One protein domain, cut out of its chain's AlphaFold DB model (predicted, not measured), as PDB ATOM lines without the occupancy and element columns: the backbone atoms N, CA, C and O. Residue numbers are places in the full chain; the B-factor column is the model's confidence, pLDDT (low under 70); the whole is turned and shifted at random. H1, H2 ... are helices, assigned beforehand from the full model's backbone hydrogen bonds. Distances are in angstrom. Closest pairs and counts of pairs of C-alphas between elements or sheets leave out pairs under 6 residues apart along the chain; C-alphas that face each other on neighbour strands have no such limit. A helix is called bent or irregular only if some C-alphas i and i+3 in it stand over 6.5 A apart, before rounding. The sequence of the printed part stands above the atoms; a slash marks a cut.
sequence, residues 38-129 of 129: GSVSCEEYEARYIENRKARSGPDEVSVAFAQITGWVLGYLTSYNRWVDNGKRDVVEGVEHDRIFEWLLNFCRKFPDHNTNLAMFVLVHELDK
ATOM      1  N   GLY A  38     145.693 171.232 178.984       75.75
ATOM      2  CA  GLY A  38     147.159 171.199 179.066       75.75
ATOM      3  C   GLY A  38     147.906 171.971 177.976       75.75
ATOM      4  O   GLY A  38     149.134 171.937 177.975       75.75
ATOM      5  N   SER A  39     147.208 172.695 177.093       87.69
ATOM      6  CA  SER A  39     147.860 173.686 176.229       87.69
ATOM      7  C   SER A  39     148.466 174.815 177.063       87.69
ATOM      8  O   SER A  39     147.880 175.213 178.071       87.69
ATOM      9  N   VAL A  40     149.573 175.382 176.598       92.50
ATOM     10  CA  VAL A  40     150.239 176.528 177.232       92.50
ATOM     11  C   VAL A  40     150.148 177.764 176.339       92.50
ATOM     12  O   VAL A  40     149.843 177.659 175.146       92.50
ATOM     13  N   SER A  41     150.403 178.943 176.908       95.62
ATOM     14  CA  SER A  41     150.554 180.164 176.104       95.62
ATOM     15  C   SER A  41     151.760 180.052 175.165       95.62
ATOM     16  O   SER A  41     152.690 179.281 175.414       95.62
ATOM     17  N   CYS A  42     151.759 180.817 174.075       96.81
ATOM     18  CA  CYS A  42     152.880 180.812 173.141       96.81
ATOM     19  C   CYS A  42     154.166 181.388 173.744       96.81
ATOM     20  O   CYS A  42     155.247 180.862 173.476       96.81
ATOM     21  N   GLU A  43     154.055 182.393 174.613       96.19
ATOM     22  CA  GLU A  43     155.183 182.910 175.396       96.19
ATOM     23  C   GLU A  43     155.793 181.819 176.293       96.19
ATOM     24  O   GLU A  43     157.005 181.587 176.285       96.19
ATOM     25  N   GLU A  44     154.946 181.080 177.013       94.81
ATOM     26  CA  GLU A  44     155.380 179.976 177.870       94.81
ATOM     27  C   GLU A  44     156.008 178.828 177.069       94.81
ATOM     28  O   GLU A  44     157.014 178.253 177.496       94.81
ATOM     29  N   TYR A  45     155.446 178.500 175.902       96.19
ATOM     30  CA  TYR A  45     156.020 177.500 175.005       96.19
ATOM     31  C   TYR A  45     157.428 177.894 174.556       96.19
ATOM     32  O   TYR A  45     158.345 177.077 174.651       96.19
ATOM     33  N   GLU A  46     157.625 179.133 174.090       96.44
ATOM     34  CA  GLU A  46     158.939 179.608 173.650       96.44
ATOM     35  C   GLU A  46     159.963 179.562 174.791       96.44
ATOM     36  O   GLU A  46     161.062 179.030 174.603       96.44
ATOM     37  N   ALA A  47     159.595 180.046 175.981       94.94
ATOM     38  CA  ALA A  47     160.470 180.023 177.149       94.94
ATOM     39  C   ALA A  47     160.924 178.592 177.483       94.94
ATOM     40  O   ALA A  47     162.126 178.311 177.541       94.94
ATOM     41  N   ARG A  48     159.972 177.657 177.602       94.38
ATOM     42  CA  ARG A  48     160.261 176.249 177.913       94.38
ATOM     43  C   ARG A  48     161.022 175.547 176.787       94.38
ATOM     44  O   ARG A  48     161.886 174.718 177.068       94.38
ATOM     45  N   TYR A  49     160.759 175.880 175.521       94.38
ATOM     46  CA  TYR A  49     161.514 175.346 174.383       94.38
ATOM     47  C   TYR A  49     162.984 175.781 174.444       94.38
ATOM     48  O   TYR A  49     163.885 174.956 174.291       94.38
ATOM     49  N   ILE A  50     163.248 177.066 174.701       93.50
ATOM     50  CA  ILE A  50     164.610 177.604 174.818       93.50
ATOM     51  C   ILE A  50     165.344 176.976 176.006       93.50
ATOM     52  O   ILE A  50     166.506 176.590 175.868       93.50
ATOM     53  N   GLU A  51     164.689 176.844 177.158       92.31
ATOM     54  CA  GLU A  51     165.258 176.161 178.324       92.31
ATOM     55  C   GLU A  51     165.584 174.698 178.015       92.31
ATOM     56  O   GLU A  51     166.695 174.246 178.293       92.31
ATOM     57  N   ASN A  52     164.680 173.988 177.335       92.44
ATOM     58  CA  ASN A  52     164.918 172.622 176.883       92.44
ATOM     59  C   ASN A  52     166.146 172.517 175.968       92.44
ATOM     60  O   ASN A  52     166.980 171.636 176.154       92.44
ATOM     61  N   ARG A  53     166.298 173.437 174.999       90.12
ATOM     62  CA  ARG A  53     167.476 173.482 174.108       90.12
ATOM     63  C   ARG A  53     168.780 173.683 174.872       90.12
ATOM     64  O   ARG A  53     169.793 173.142 174.446       90.12
ATOM     65  N   LYS A  54     168.761 174.476 175.945       90.38
ATOM     66  CA  LYS A  54     169.945 174.739 176.777       90.38
ATOM     67  C   LYS A  54     170.289 173.557 177.680       90.38
ATOM     68  O   LYS A  54     171.463 173.343 177.952       90.38
ATOM     69  N   ALA A  55     169.275 172.839 178.159       85.12
ATOM     70  CA  ALA A  55     169.440 171.729 179.090       85.12
ATOM     71  C   ALA A  55     169.826 170.406 178.407       85.12
ATOM     72  O   ALA A  55     170.447 169.567 179.054       85.12
ATOM     73  N   ARG A  56     169.463 170.203 177.130       84.38
ATOM     74  CA  ARG A  56     169.737 168.939 176.432       84.38
ATOM     75  C   ARG A  56     171.226 168.744 176.116       84.38
ATOM     76  O   ARG A  56     171.869 169.624 175.549       84.38
ATOM     77  N   SER A  57     171.741 167.553 176.409       80.94
ATOM     78  CA  SER A  57     173.089 167.085 176.050       80.94
ATOM     79  C   SER A  57     173.109 166.311 174.726       80.94
ATOM     80  O   SER A  57     174.177 166.061 174.168       80.94
ATOM     81  N   GLY A  58     171.936 165.941 174.205       76.44
ATOM     82  CA  GLY A  58     171.764 165.232 172.938       76.44
ATOM     83  C   GLY A  58     170.440 165.574 172.243       76.44
ATOM     84  O   GLY A  58     169.576 166.215 172.842       76.44
ATOM     85  N   PRO A  59     170.272 165.183 170.968       69.25
ATOM     86  CA  PRO A  59     169.071 165.492 170.189       69.25
ATOM     87  C   PRO A  59     167.804 164.858 170.780       69.25
ATOM     88  O   PRO A  59     166.773 165.521 170.800       69.25
ATOM     89  N   ASP A  60     167.919 163.653 171.343       73.50
ATOM     90  CA  ASP A  60     166.794 162.878 171.885       73.50
ATOM     91  C   ASP A  60     166.480 163.191 173.358       73.50
ATOM     92  O   ASP A  60     165.565 162.616 173.948       73.50
ATOM     93  N   GLU A  61     167.251 164.083 173.986       82.19
ATOM     94  CA  GLU A  61     167.057 164.424 175.390       82.19
ATOM     95  C   GLU A  61     166.010 165.532 175.539       82.19
ATOM     96  O   GLU A  61     166.114 166.622 174.965       82.19
ATOM     97  N   VAL A  62     165.001 165.248 176.359       84.75
ATOM     98  CA  VAL A  62     163.938 166.184 176.712       84.75
ATOM     99  C   VAL A  62     164.025 166.471 178.205       84.75
ATOM    100  O   VAL A  62     163.954 165.567 179.036       84.75
ATOM    101  N   SER A  63     164.163 167.746 178.554       86.31
ATOM    102  CA  SER A  63     164.101 168.202 179.939       86.31
ATOM    103  C   SER A  63     162.741 167.873 180.557       86.31
ATOM    104  O   SER A  63     161.704 167.930 179.895       86.31
ATOM    105  N   VAL A  64     162.720 167.604 181.865       82.94
ATOM    106  CA  VAL A  64     161.471 167.332 182.602       82.94
ATOM    107  C   VAL A  64     160.446 168.460 182.414       82.94
ATOM    108  O   VAL A  64     159.259 168.193 182.250       82.94
ATOM    109  N   ALA A  65     160.907 169.715 182.368       78.12
ATOM    110  CA  ALA A  65     160.059 170.888 182.165       78.12
ATOM    111  C   ALA A  65     159.371 170.917 180.785       78.12
ATOM    112  O   ALA A  65     158.260 171.441 180.653       78.12
ATOM    113  N   PHE A  66     160.008 170.335 179.766       90.81
ATOM    114  CA  PHE A  66     159.485 170.277 178.400       90.81
ATOM    115  C   PHE A  66     158.753 168.968 178.090       90.81
ATOM    116  O   PHE A  66     157.890 168.948 177.216       90.81
ATOM    117  N   ALA A  67     159.002 167.901 178.855       89.75
ATOM    118  CA  ALA A  67     158.369 166.596 178.670       89.75
ATOM    119  C   ALA A  67     156.833 166.664 178.705       89.75
ATOM    120  O   ALA A  67     156.168 165.978 177.932       89.75
ATOM    121  N   GLN A  68     156.263 167.528 179.552       89.50
ATOM    122  CA  GLN A  68     154.816 167.750 179.595       89.50
ATOM    123  C   GLN A  68     154.281 168.316 178.268       89.50
ATOM    124  O   GLN A  68     153.255 167.851 177.776       89.50
ATOM    125  N   ILE A  69     154.986 169.284 177.674       91.81
ATOM    126  CA  ILE A  69     154.620 169.876 176.380       91.81
ATOM    127  C   ILE A  69     154.772 168.840 175.270       91.81
ATOM    128  O   ILE A  69     153.858 168.674 174.468       91.81
ATOM    129  N   THR A  70     155.887 168.105 175.251       92.19
ATOM    130  CA  THR A  70     156.118 167.011 174.300       92.19
ATOM    131  C   THR A  70     154.987 165.986 174.355       92.19
ATOM    132  O   THR A  70     154.397 165.670 173.325       92.19
ATOM    133  N   GLY A  71     154.631 165.510 175.552       91.12
ATOM    134  CA  GLY A  71     153.540 164.553 175.733       91.12
ATOM    135  C   GLY A  71     152.187 165.103 175.283       91.12
ATOM    136  O   GLY A  71     151.420 164.391 174.641       91.12
ATOM    137  N   TRP A  72     151.912 166.379 175.560       91.88
ATOM    138  CA  TRP A  72     150.678 167.030 175.131       91.88
ATOM    139  C   TRP A  72     150.587 167.165 173.599       91.88
ATOM    140  O   TRP A  72     149.568 166.793 173.019       91.88
ATOM    141  N   VAL A  73     151.658 167.605 172.926       93.69
ATOM    142  CA  VAL A  73     151.716 167.732 171.454       93.69
ATOM    143  C   VAL A  73     151.537 166.375 170.775       93.69
ATOM    144  O   VAL A  73     150.706 166.230 169.878       93.69
ATOM    145  N   LEU A  74     152.275 165.356 171.221       92.88
ATOM    146  CA  LEU A  74     152.177 164.009 170.650       92.88
ATOM    147  C   LEU A  74     150.807 163.371 170.937       92.88
ATOM    148  O   LEU A  74     150.252 162.672 170.086       92.88
ATOM    149  N   GLY A  75     150.225 163.646 172.107       91.69
ATOM    150  CA  GLY A  75     148.870 163.227 172.458       91.69
ATOM    151  C   GLY A  75     147.799 163.866 171.571       91.69
ATOM    152  O   GLY A  75     146.867 163.175 171.151       91.69
ATOM    153  N   TYR A  76     147.956 165.148 171.225       92.25
ATOM    154  CA  TYR A  76     147.088 165.836 170.268       92.25
ATOM    155  C   TYR A  76     147.131 165.150 168.899       92.25
ATOM    156  O   TYR A  76     146.088 164.767 168.375       92.25
ATOM    157  N   LEU A  77     148.327 164.927 168.345       93.06
ATOM    158  CA  LEU A  77     148.507 164.280 167.036       93.06
ATOM    159  C   LEU A  77     147.952 162.850 167.017       93.06
ATOM    160  O   LEU A  77     147.239 162.468 166.091       93.06
ATOM    161  N   THR A  78     148.203 162.080 168.080       91.62
ATOM    162  CA  THR A  78     147.636 160.733 168.247       91.62
ATOM    163  C   THR A  78     146.108 160.768 168.242       91.62
ATOM    164  O   THR A  78     145.464 159.926 167.617       91.62
ATOM    165  N   SER A  79     145.520 161.751 168.926       89.69
ATOM    166  CA  SER A  79     144.067 161.924 168.975       89.69
ATOM    167  C   SER A  79     143.511 162.330 167.611       89.69
ATOM    168  O   SER A  79     142.514 161.756 167.181       89.69
ATOM    169  N   TYR A  80     144.180 163.242 166.900       90.25
ATOM    170  CA  TYR A  80     143.809 163.640 165.542       90.25
ATOM    171  C   TYR A  80     143.773 162.430 164.602       90.25
ATOM    172  O   TYR A  80     142.729 162.129 164.030       90.25
ATOM    173  N   ASN A  81     144.867 161.664 164.552       91.00
ATOM    174  CA  ASN A  81     144.987 160.448 163.739       91.00
ATOM    175  C   ASN A  81     143.941 159.379 164.091       91.00
ATOM    176  O   ASN A  81     143.591 158.543 163.261       91.00
ATOM    177  N   ARG A  82     143.453 159.359 165.337       89.75
ATOM    178  CA  ARG A  82     142.452 158.387 165.785       89.75
ATOM    179  C   ARG A  82     141.030 158.760 165.368       89.75
ATOM    180  O   ARG A  82     140.227 157.856 165.136       89.75
ATOM    181  N   TRP A  83     140.705 160.048 165.383       87.69
ATOM    182  CA  TRP A  83     139.319 160.519 165.362       87.69
ATOM    183  C   TRP A  83     138.936 161.275 164.092       87.69
ATOM    184  O   TRP A  83     137.747 161.333 163.779       87.69
ATOM    185  N   VAL A  84     139.900 161.826 163.354       85.88
ATOM    186  CA  VAL A  84     139.629 162.501 162.083       85.88
ATOM    187  C   VAL A  84     139.589 161.481 160.950       85.88
ATOM    188  O   VAL A  84     140.537 160.733 160.735       85.88
ATOM    189  N   ASP A  85     138.478 161.465 160.216       86.25
ATOM    190  CA  ASP A  85     138.294 160.621 159.035       86.25
ATOM    191  C   ASP A  85     138.718 161.380 157.767       86.25
ATOM    192  O   ASP A  85     137.903 161.983 157.071       86.25
ATOM    193  N   ASN A  86     140.026 161.399 157.508       84.19
ATOM    194  CA  ASN A  86     140.655 162.049 156.349       84.19
ATOM    195  C   ASN A  86     141.321 161.043 155.387       84.19
ATOM    196  O   ASN A  86     142.029 161.431 154.460       84.19
ATOM    197  N   GLY A  87     141.138 159.738 155.616       86.12
ATOM    198  CA  GLY A  87     141.799 158.679 154.848       86.12
ATOM    199  C   GLY A  87     143.308 158.530 155.103       86.12
ATOM    200  O   GLY A  87     143.932 157.662 154.490       86.12
ATOM    201  N   LYS A  88     143.900 159.320 156.011       88.00
ATOM    202  CA  LYS A  88     145.303 159.210 156.432       88.00
ATOM    203  C   LYS A  88     145.384 158.418 157.739       88.00
ATOM    204  O   LYS A  88     144.596 158.608 158.657       88.00
ATOM    205  N   ARG A  89     146.364 157.514 157.838       87.50
ATOM    206  CA  ARG A  89     146.653 156.790 159.093       87.50
ATOM    207  C   ARG A  89     147.492 157.631 160.054       87.50
ATOM    208  O   ARG A  89     147.400 157.449 161.265       87.50
ATOM    209  N   ASP A  90     148.334 158.496 159.496       91.75
ATOM    210  CA  ASP A  90     149.222 159.379 160.236       91.75
ATOM    211  C   ASP A  90     149.354 160.728 159.518       91.75
ATOM    212  O   ASP A  90     149.841 160.791 158.392       91.75
ATOM    213  N   VAL A  91     148.897 161.808 160.155       93.25
ATOM    214  CA  VAL A  91     148.938 163.170 159.608       93.25
ATOM    215  C   VAL A  91     150.359 163.742 159.566       93.25
ATOM    216  O   VAL A  91     150.619 164.665 158.801       93.25
ATOM    217  N   VAL A  92     151.294 163.195 160.352       93.19
ATOM    218  CA  VAL A  92     152.701 163.631 160.387       93.19
ATOM    219  C   VAL A  92     153.636 162.665 159.655       93.19
ATOM    220  O   VAL A  92     154.834 162.655 159.930       93.19
ATOM    221  N   GLU A  93     153.120 161.843 158.734       91.12
ATOM    222  CA  GLU A  93     153.898 160.806 158.045       91.12
ATOM    223  C   GLU A  93     155.226 161.349 157.473       91.12
ATOM    224  O   GLU A  93     155.254 162.232 156.615       91.12
ATOM    225  N   GLY A  94     156.350 160.816 157.970       87.38
ATOM    226  CA  GLY A  94     157.702 161.205 157.547       87.38
ATOM    227  C   GLY A  94     158.230 162.522 158.134       87.38
ATOM    228  O   GLY A  94     159.318 162.957 157.751       87.38
ATOM    229  N   VAL A  95     157.502 163.161 159.054       91.19
ATOM    230  CA  VAL A  95     157.931 164.384 159.743       91.19
ATOM    231  C   VAL A  95     158.564 164.039 161.089       91.19
ATOM    232  O   VAL A  95     157.921 163.506 161.989       91.19
ATOM    233  N   GLU A  96     159.831 164.411 161.251       91.12
ATOM    234  CA  GLU A  96     160.551 164.261 162.517       91.12
ATOM    235  C   GLU A  96     159.928 165.108 163.636       91.12
ATOM    236  O   GLU A  96     159.562 166.269 163.430       91.12
ATOM    237  N   HIS A  97     159.890 164.574 164.860       89.94
ATOM    238  CA  HIS A  97     159.301 165.273 166.008       89.94
ATOM    239  C   HIS A  97     159.942 166.646 166.269       89.94
ATOM    240  O   HIS A  97     159.233 167.616 166.533       89.94
ATOM    241  N   ASP A  98     161.267 166.765 166.141       89.94
ATOM    242  CA  ASP A  98     161.969 168.046 166.326       89.94
ATOM    243  C   ASP A  98     161.475 169.112 165.329       89.94
ATOM    244  O   ASP A  98     161.371 170.287 165.683       89.94
ATOM    245  N   ARG A  99     161.060 168.714 164.117       93.50
ATOM    246  CA  ARG A  99     160.506 169.630 163.105       93.50
ATOM    247  C   ARG A  99     159.119 170.128 163.487       93.50
ATOM    248  O   ARG A  99     158.800 171.283 163.218       93.50
ATOM    249  N   ILE A 100     158.325 169.294 164.155       95.31
ATOM    250  CA  ILE A 100     157.029 169.686 164.719       95.31
ATOM    251  C   ILE A 100     157.250 170.737 165.811       95.31
ATOM    252  O   ILE A 100     156.664 171.817 165.757       95.31
ATOM    253  N   PHE A 101     158.153 170.485 166.762       95.19
ATOM    254  CA  PHE A 101     158.429 171.440 167.841       95.19
ATOM    255  C   PHE A 101     159.047 172.756 167.340       95.19
ATOM    256  O   PHE A 101     158.722 173.827 167.862       95.19
ATOM    257  N   GLU A 102     159.897 172.704 166.311       95.81
ATOM    258  CA  GLU A 102     160.409 173.891 165.616       95.81
ATOM    259  C   GLU A 102     159.296 174.674 164.909       95.81
ATOM    260  O   GLU A 102     159.272 175.903 164.979       95.81
ATOM    261  N   TRP A 103     158.353 173.987 164.257       97.69
ATOM    262  CA  TRP A 103     157.196 174.638 163.646       97.69
ATOM    263  C   TRP A 103     156.360 175.367 164.705       97.69
ATOM    264  O   TRP A 103     156.052 176.545 164.524       97.69
ATOM    265  N   LEU A 104     156.085 174.728 165.851       97.25
ATOM    266  CA  LEU A 104     155.351 175.359 166.956       97.25
ATOM    267  C   LEU A 104     156.084 176.594 167.492       97.25
ATOM    268  O   LEU A 104     155.451 177.613 167.764       97.25
ATOM    269  N   LEU A 105     157.416 176.537 167.606       97.81
ATOM    270  CA  LEU A 105     158.217 177.691 168.026       97.81
ATOM    271  C   LEU A 105     158.053 178.856 167.050       97.81
ATOM    272  O   LEU A 105     157.849 179.993 167.468       97.81
ATOM    273  N   ASN A 106     158.133 178.577 165.750       98.31
ATOM    274  CA  ASN A 106     157.986 179.598 164.719       98.31
ATOM    275  C   ASN A 106     156.574 180.195 164.709       98.31
ATOM    276  O   ASN A 106     156.430 181.410 164.571       98.31
ATOM    277  N   PHE A 107     155.548 179.365 164.905       98.25
ATOM    278  CA  PHE A 107     154.174 179.830 165.072       98.25
ATOM    279  C   PHE A 107     154.058 180.768 166.277       98.25
ATOM    280  O   PHE A 107     153.572 181.889 166.141       98.25
ATOM    281  N   CYS A 108     154.562 180.355 167.440       98.00
ATOM    282  CA  CYS A 108     154.440 181.134 168.669       98.00
ATOM    283  C   CYS A 108     155.224 182.448 168.648       98.00
ATOM    284  O   CYS A 108     154.733 183.454 169.149       98.00
ATOM    285  N   ARG A 109     156.377 182.489 167.976       98.12
ATOM    286  CA  ARG A 109     157.109 183.742 167.732       98.12
ATOM    287  C   ARG A 109     156.346 184.721 166.853       98.12
ATOM    288  O   ARG A 109     156.479 185.931 167.007       98.12
ATOM    289  N   LYS A 110     155.584 184.200 165.891       98.25
ATOM    290  CA  LYS A 110     154.772 185.013 164.986       98.25
ATOM    291  C   LYS A 110     153.492 185.509 165.659       98.25
ATOM    292  O   LYS A 110     153.016 186.588 165.316       98.25
ATOM    293  N   PHE A 111     152.953 184.736 166.599       97.31
ATOM    294  CA  PHE A 111     151.690 185.013 167.270       97.31
ATOM    295  C   PHE A 111     151.805 184.845 168.799       97.31
ATOM    296  O   PHE A 111     151.283 183.875 169.355       97.31
ATOM    297  N   PRO A 112     152.483 185.775 169.499       95.88
ATOM    298  CA  PRO A 112     152.767 185.637 170.931       95.88
ATOM    299  C   PRO A 112     151.502 185.637 171.805       95.88
ATOM    300  O   PRO A 112     151.462 184.930 172.808       95.88
ATOM    301  N   ASP A 113     150.441 186.332 171.381       96.19
ATOM    302  CA  ASP A 113     149.158 186.429 172.101       96.19
ATOM    303  C   ASP A 113     148.245 185.195 171.906       96.19
ATOM    304  O   ASP A 113     147.044 185.225 172.192       96.19
ATOM    305  N   HIS A 114     148.782 184.101 171.365       95.31
ATOM    306  CA  HIS A 114     148.065 182.848 171.145       95.31
ATOM    307  C   HIS A 114     148.583 181.726 172.055       95.31
ATOM    308  O   HIS A 114     149.351 181.936 172.993       95.31
ATOM    309  N   ASN A 115     148.088 180.512 171.828       94.50
ATOM    310  CA  ASN A 115     148.428 179.333 172.611       94.50
ATOM    311  C   ASN A 115     148.756 178.149 171.698       94.50
ATOM    312  O   ASN A 115     148.465 178.152 170.497       94.50
ATOM    313  N   THR A 116     149.335 177.107 172.290       94.44
ATOM    314  CA  THR A 116     149.731 175.907 171.552       94.44
ATOM    315  C   THR A 116     148.544 175.118 171.003       94.44
ATOM    316  O   THR A 116     148.727 174.381 170.043       94.44
ATOM    317  N   ASN A 117     147.327 175.275 171.541       93.44
ATOM    318  CA  ASN A 117     146.136 174.620 170.986       93.44
ATOM    319  C   ASN A 117     145.807 175.144 169.588       93.44
ATOM    320  O   ASN A 117     145.666 174.360 168.653       93.44
ATOM    321  N   LEU A 118     145.776 176.469 169.423       92.94
ATOM    322  CA  LEU A 118     145.580 177.080 168.111       92.94
ATOM    323  C   LEU A 118     146.719 176.720 167.148       92.94
ATOM    324  O   LEU A 118     146.462 176.415 165.987       92.94
ATOM    325  N   ALA A 119     147.965 176.708 167.631       95.56
ATOM    326  CA  ALA A 119     149.110 176.286 166.828       95.56
ATOM    327  C   ALA A 119     148.924 174.856 166.290       95.56
ATOM    328  O   ALA A 119     149.089 174.621 165.097       95.56
ATOM    329  N   MET A 120     148.520 173.912 167.147       94.94
ATOM    330  CA  MET A 120     148.280 172.523 166.744       94.94
ATOM    331  C   MET A 120     147.123 172.384 165.759       94.94
ATOM    332  O   MET A 120     147.253 171.627 164.801       94.94
ATOM    333  N   PHE A 121     146.028 173.124 165.958       92.38
ATOM    334  CA  PHE A 121     144.912 173.168 165.010       92.38
ATOM    335  C   PHE A 121     145.372 173.618 163.617       92.38
ATOM    336  O   PHE A 121     145.068 172.968 162.617       92.38
ATOM    337  N   VAL A 122     146.165 174.692 163.549       95.06
ATOM    338  CA  VAL A 122     146.719 175.184 162.282       95.06
ATOM    339  C   VAL A 122     147.674 174.159 161.668       95.06
ATOM    340  O   VAL A 122     147.564 173.885 160.476       95.06
ATOM    341  N   LEU A 123     148.559 173.552 162.466       95.12
ATOM    342  CA  LEU A 123     149.514 172.549 161.992       95.12
ATOM    343  C   LEU A 123     148.811 171.372 161.315       95.12
ATOM    344  O   LEU A 123     149.140 171.032 160.182       95.12
ATOM    345  N   VAL A 124     147.838 170.748 161.987       93.31
ATOM    346  CA  VAL A 124     147.150 169.587 161.408       93.31
ATOM    347  C   VAL A 124     146.366 169.976 160.160       93.31
ATOM    348  O   VAL A 124     146.378 169.224 159.199       93.31
ATOM    349  N   HIS A 125     145.790 171.180 160.100       91.50
ATOM    350  CA  HIS A 125     145.116 171.664 158.894       91.50
ATOM    351  C   HIS A 125     146.082 171.967 157.730       91.50
ATOM    352  O   HIS A 125     145.706 171.865 156.563       91.50
ATOM    353  N   GLU A 126     147.333 172.347 158.011       92.94
ATOM    354  CA  GLU A 126     148.379 172.490 156.990       92.94
ATOM    355  C   GLU A 126     148.841 171.135 156.446       92.94
ATOM    356  O   GLU A 126     149.026 171.001 155.235       92.94
ATOM    357  N   LEU A 127     149.001 170.148 157.329       91.00
ATOM    358  CA  LEU A 127     149.452 168.795 156.999       91.00
ATOM    359  C   LEU A 127     148.359 167.928 156.362       91.00
ATOM    360  O   LEU A 127     148.655 166.984 155.628       91.00
ATOM    361  N   ASP A 128     147.091 168.235 156.633       86.50
ATOM    362  CA  ASP A 128     145.959 167.459 156.138       86.50
ATOM    363  C   ASP A 128     145.495 167.840 154.720       86.50
ATOM    364  O   ASP A 128     144.527 167.285 154.207       86.50
ATOM    365  N   LYS A 129     146.207 168.755 154.058       76.06
ATOM    366  CA  LYS A 129     146.029 169.028 152.624       76.06
ATOM    367  C   LYS A 129     146.483 167.849 151.757       76.06
ATOM    368  O   LYS A 129     146.047 167.823 150.588       76.06
TER     369      LYS A 129
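What this domain is: This is residues 38 to 129 of the 129 residues of an uncharacterized protein of Proteobacteria bacterium (UniProt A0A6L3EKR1). Four crossed helices join in a compact ring: H1 packs on one end of the longest helix, H2, H4 packs on a stretch farther along it, and H3 lies crosswise to H2 on the far side, packing on both H1 and H4. H2 makes the long edge of the body, and the loop of residues 84 to 96 leads from its last end back to H3. The printed part has 92 residues with four named helices, H1, H2, H3 and H4 in that order, and no named strand; its class is all helix. It is compact, with a radius of gyration of the C-alphas of 13.1 A and spans of 39 by 30 by 20 A.

How they stand to each other: Start at H1, residues 42 to 55, and go on to H2, residues 64 to 83. H1 and H2 touch, the closest C-alphas being those of Arg 48 and Phe 66, 6.0 A apart; H2 uses residues 65 to 69 alone here. Their lines stand at a steep tilt of 59 degrees, opposite ways. Look next at H3, residues 97 to 110, which touches H1 with residues 105 to 109 alone. Their closest C-alphas, of Cys 42 and Cys 108, are 4.7 A apart, at a steep tilt of 46 degrees, opposite ways. H2 and H3 are near each other, with 11 pairs of C-alphas within 10 A and the closest at 8.2 A. The last helix is H4, residues 116 to 127, which touches H3 at C-alphas 104 and 119, the closest pair, 6.3 A apart; the tilt is steep, 64 degrees, opposite ways. H4 also touches H2, with the closest C-alphas, of Val 73 and Met 120, 7.5 A apart, at a steep tilt of 46 degrees, the same way. H1 and H4 are close but not clearly touching, and about perpendicular at 85 degrees. In H1, H3 and H4 every O i to N i+4 pair is within hydrogen-bond range; in H2 14 of 16 are.

Where its parts are: Find C-alpha 42 at (152.880, 180.812, 173.141); from there H1 runs 19.8 A to C-alpha 55. H2 runs 28.9 A from C-alpha 64 at (161.471, 167.332, 182.602) to C-alpha 83; it is irregular, but only just, with C-alphas 65 and 68 6.6 A apart. H3 covers 20.3 A from His 97 to Lys 110. H4 covers 16.2 A and ends at C-alpha 127, at (149.452, 168.795, 156.999).

The domain as a whole: The two C-alphas farthest apart are those of Ser 57 and Asp 85, 39.3 A. The printed part has no cut and ends at Lys 129, the chain's last residue. The link from H2 to H3 is long, 13 residues, that from H1 to H2 short, and that from H3 to H4 tight. The mean pLDDT of the printed part is 90.9, and residue 59 alone is under 70.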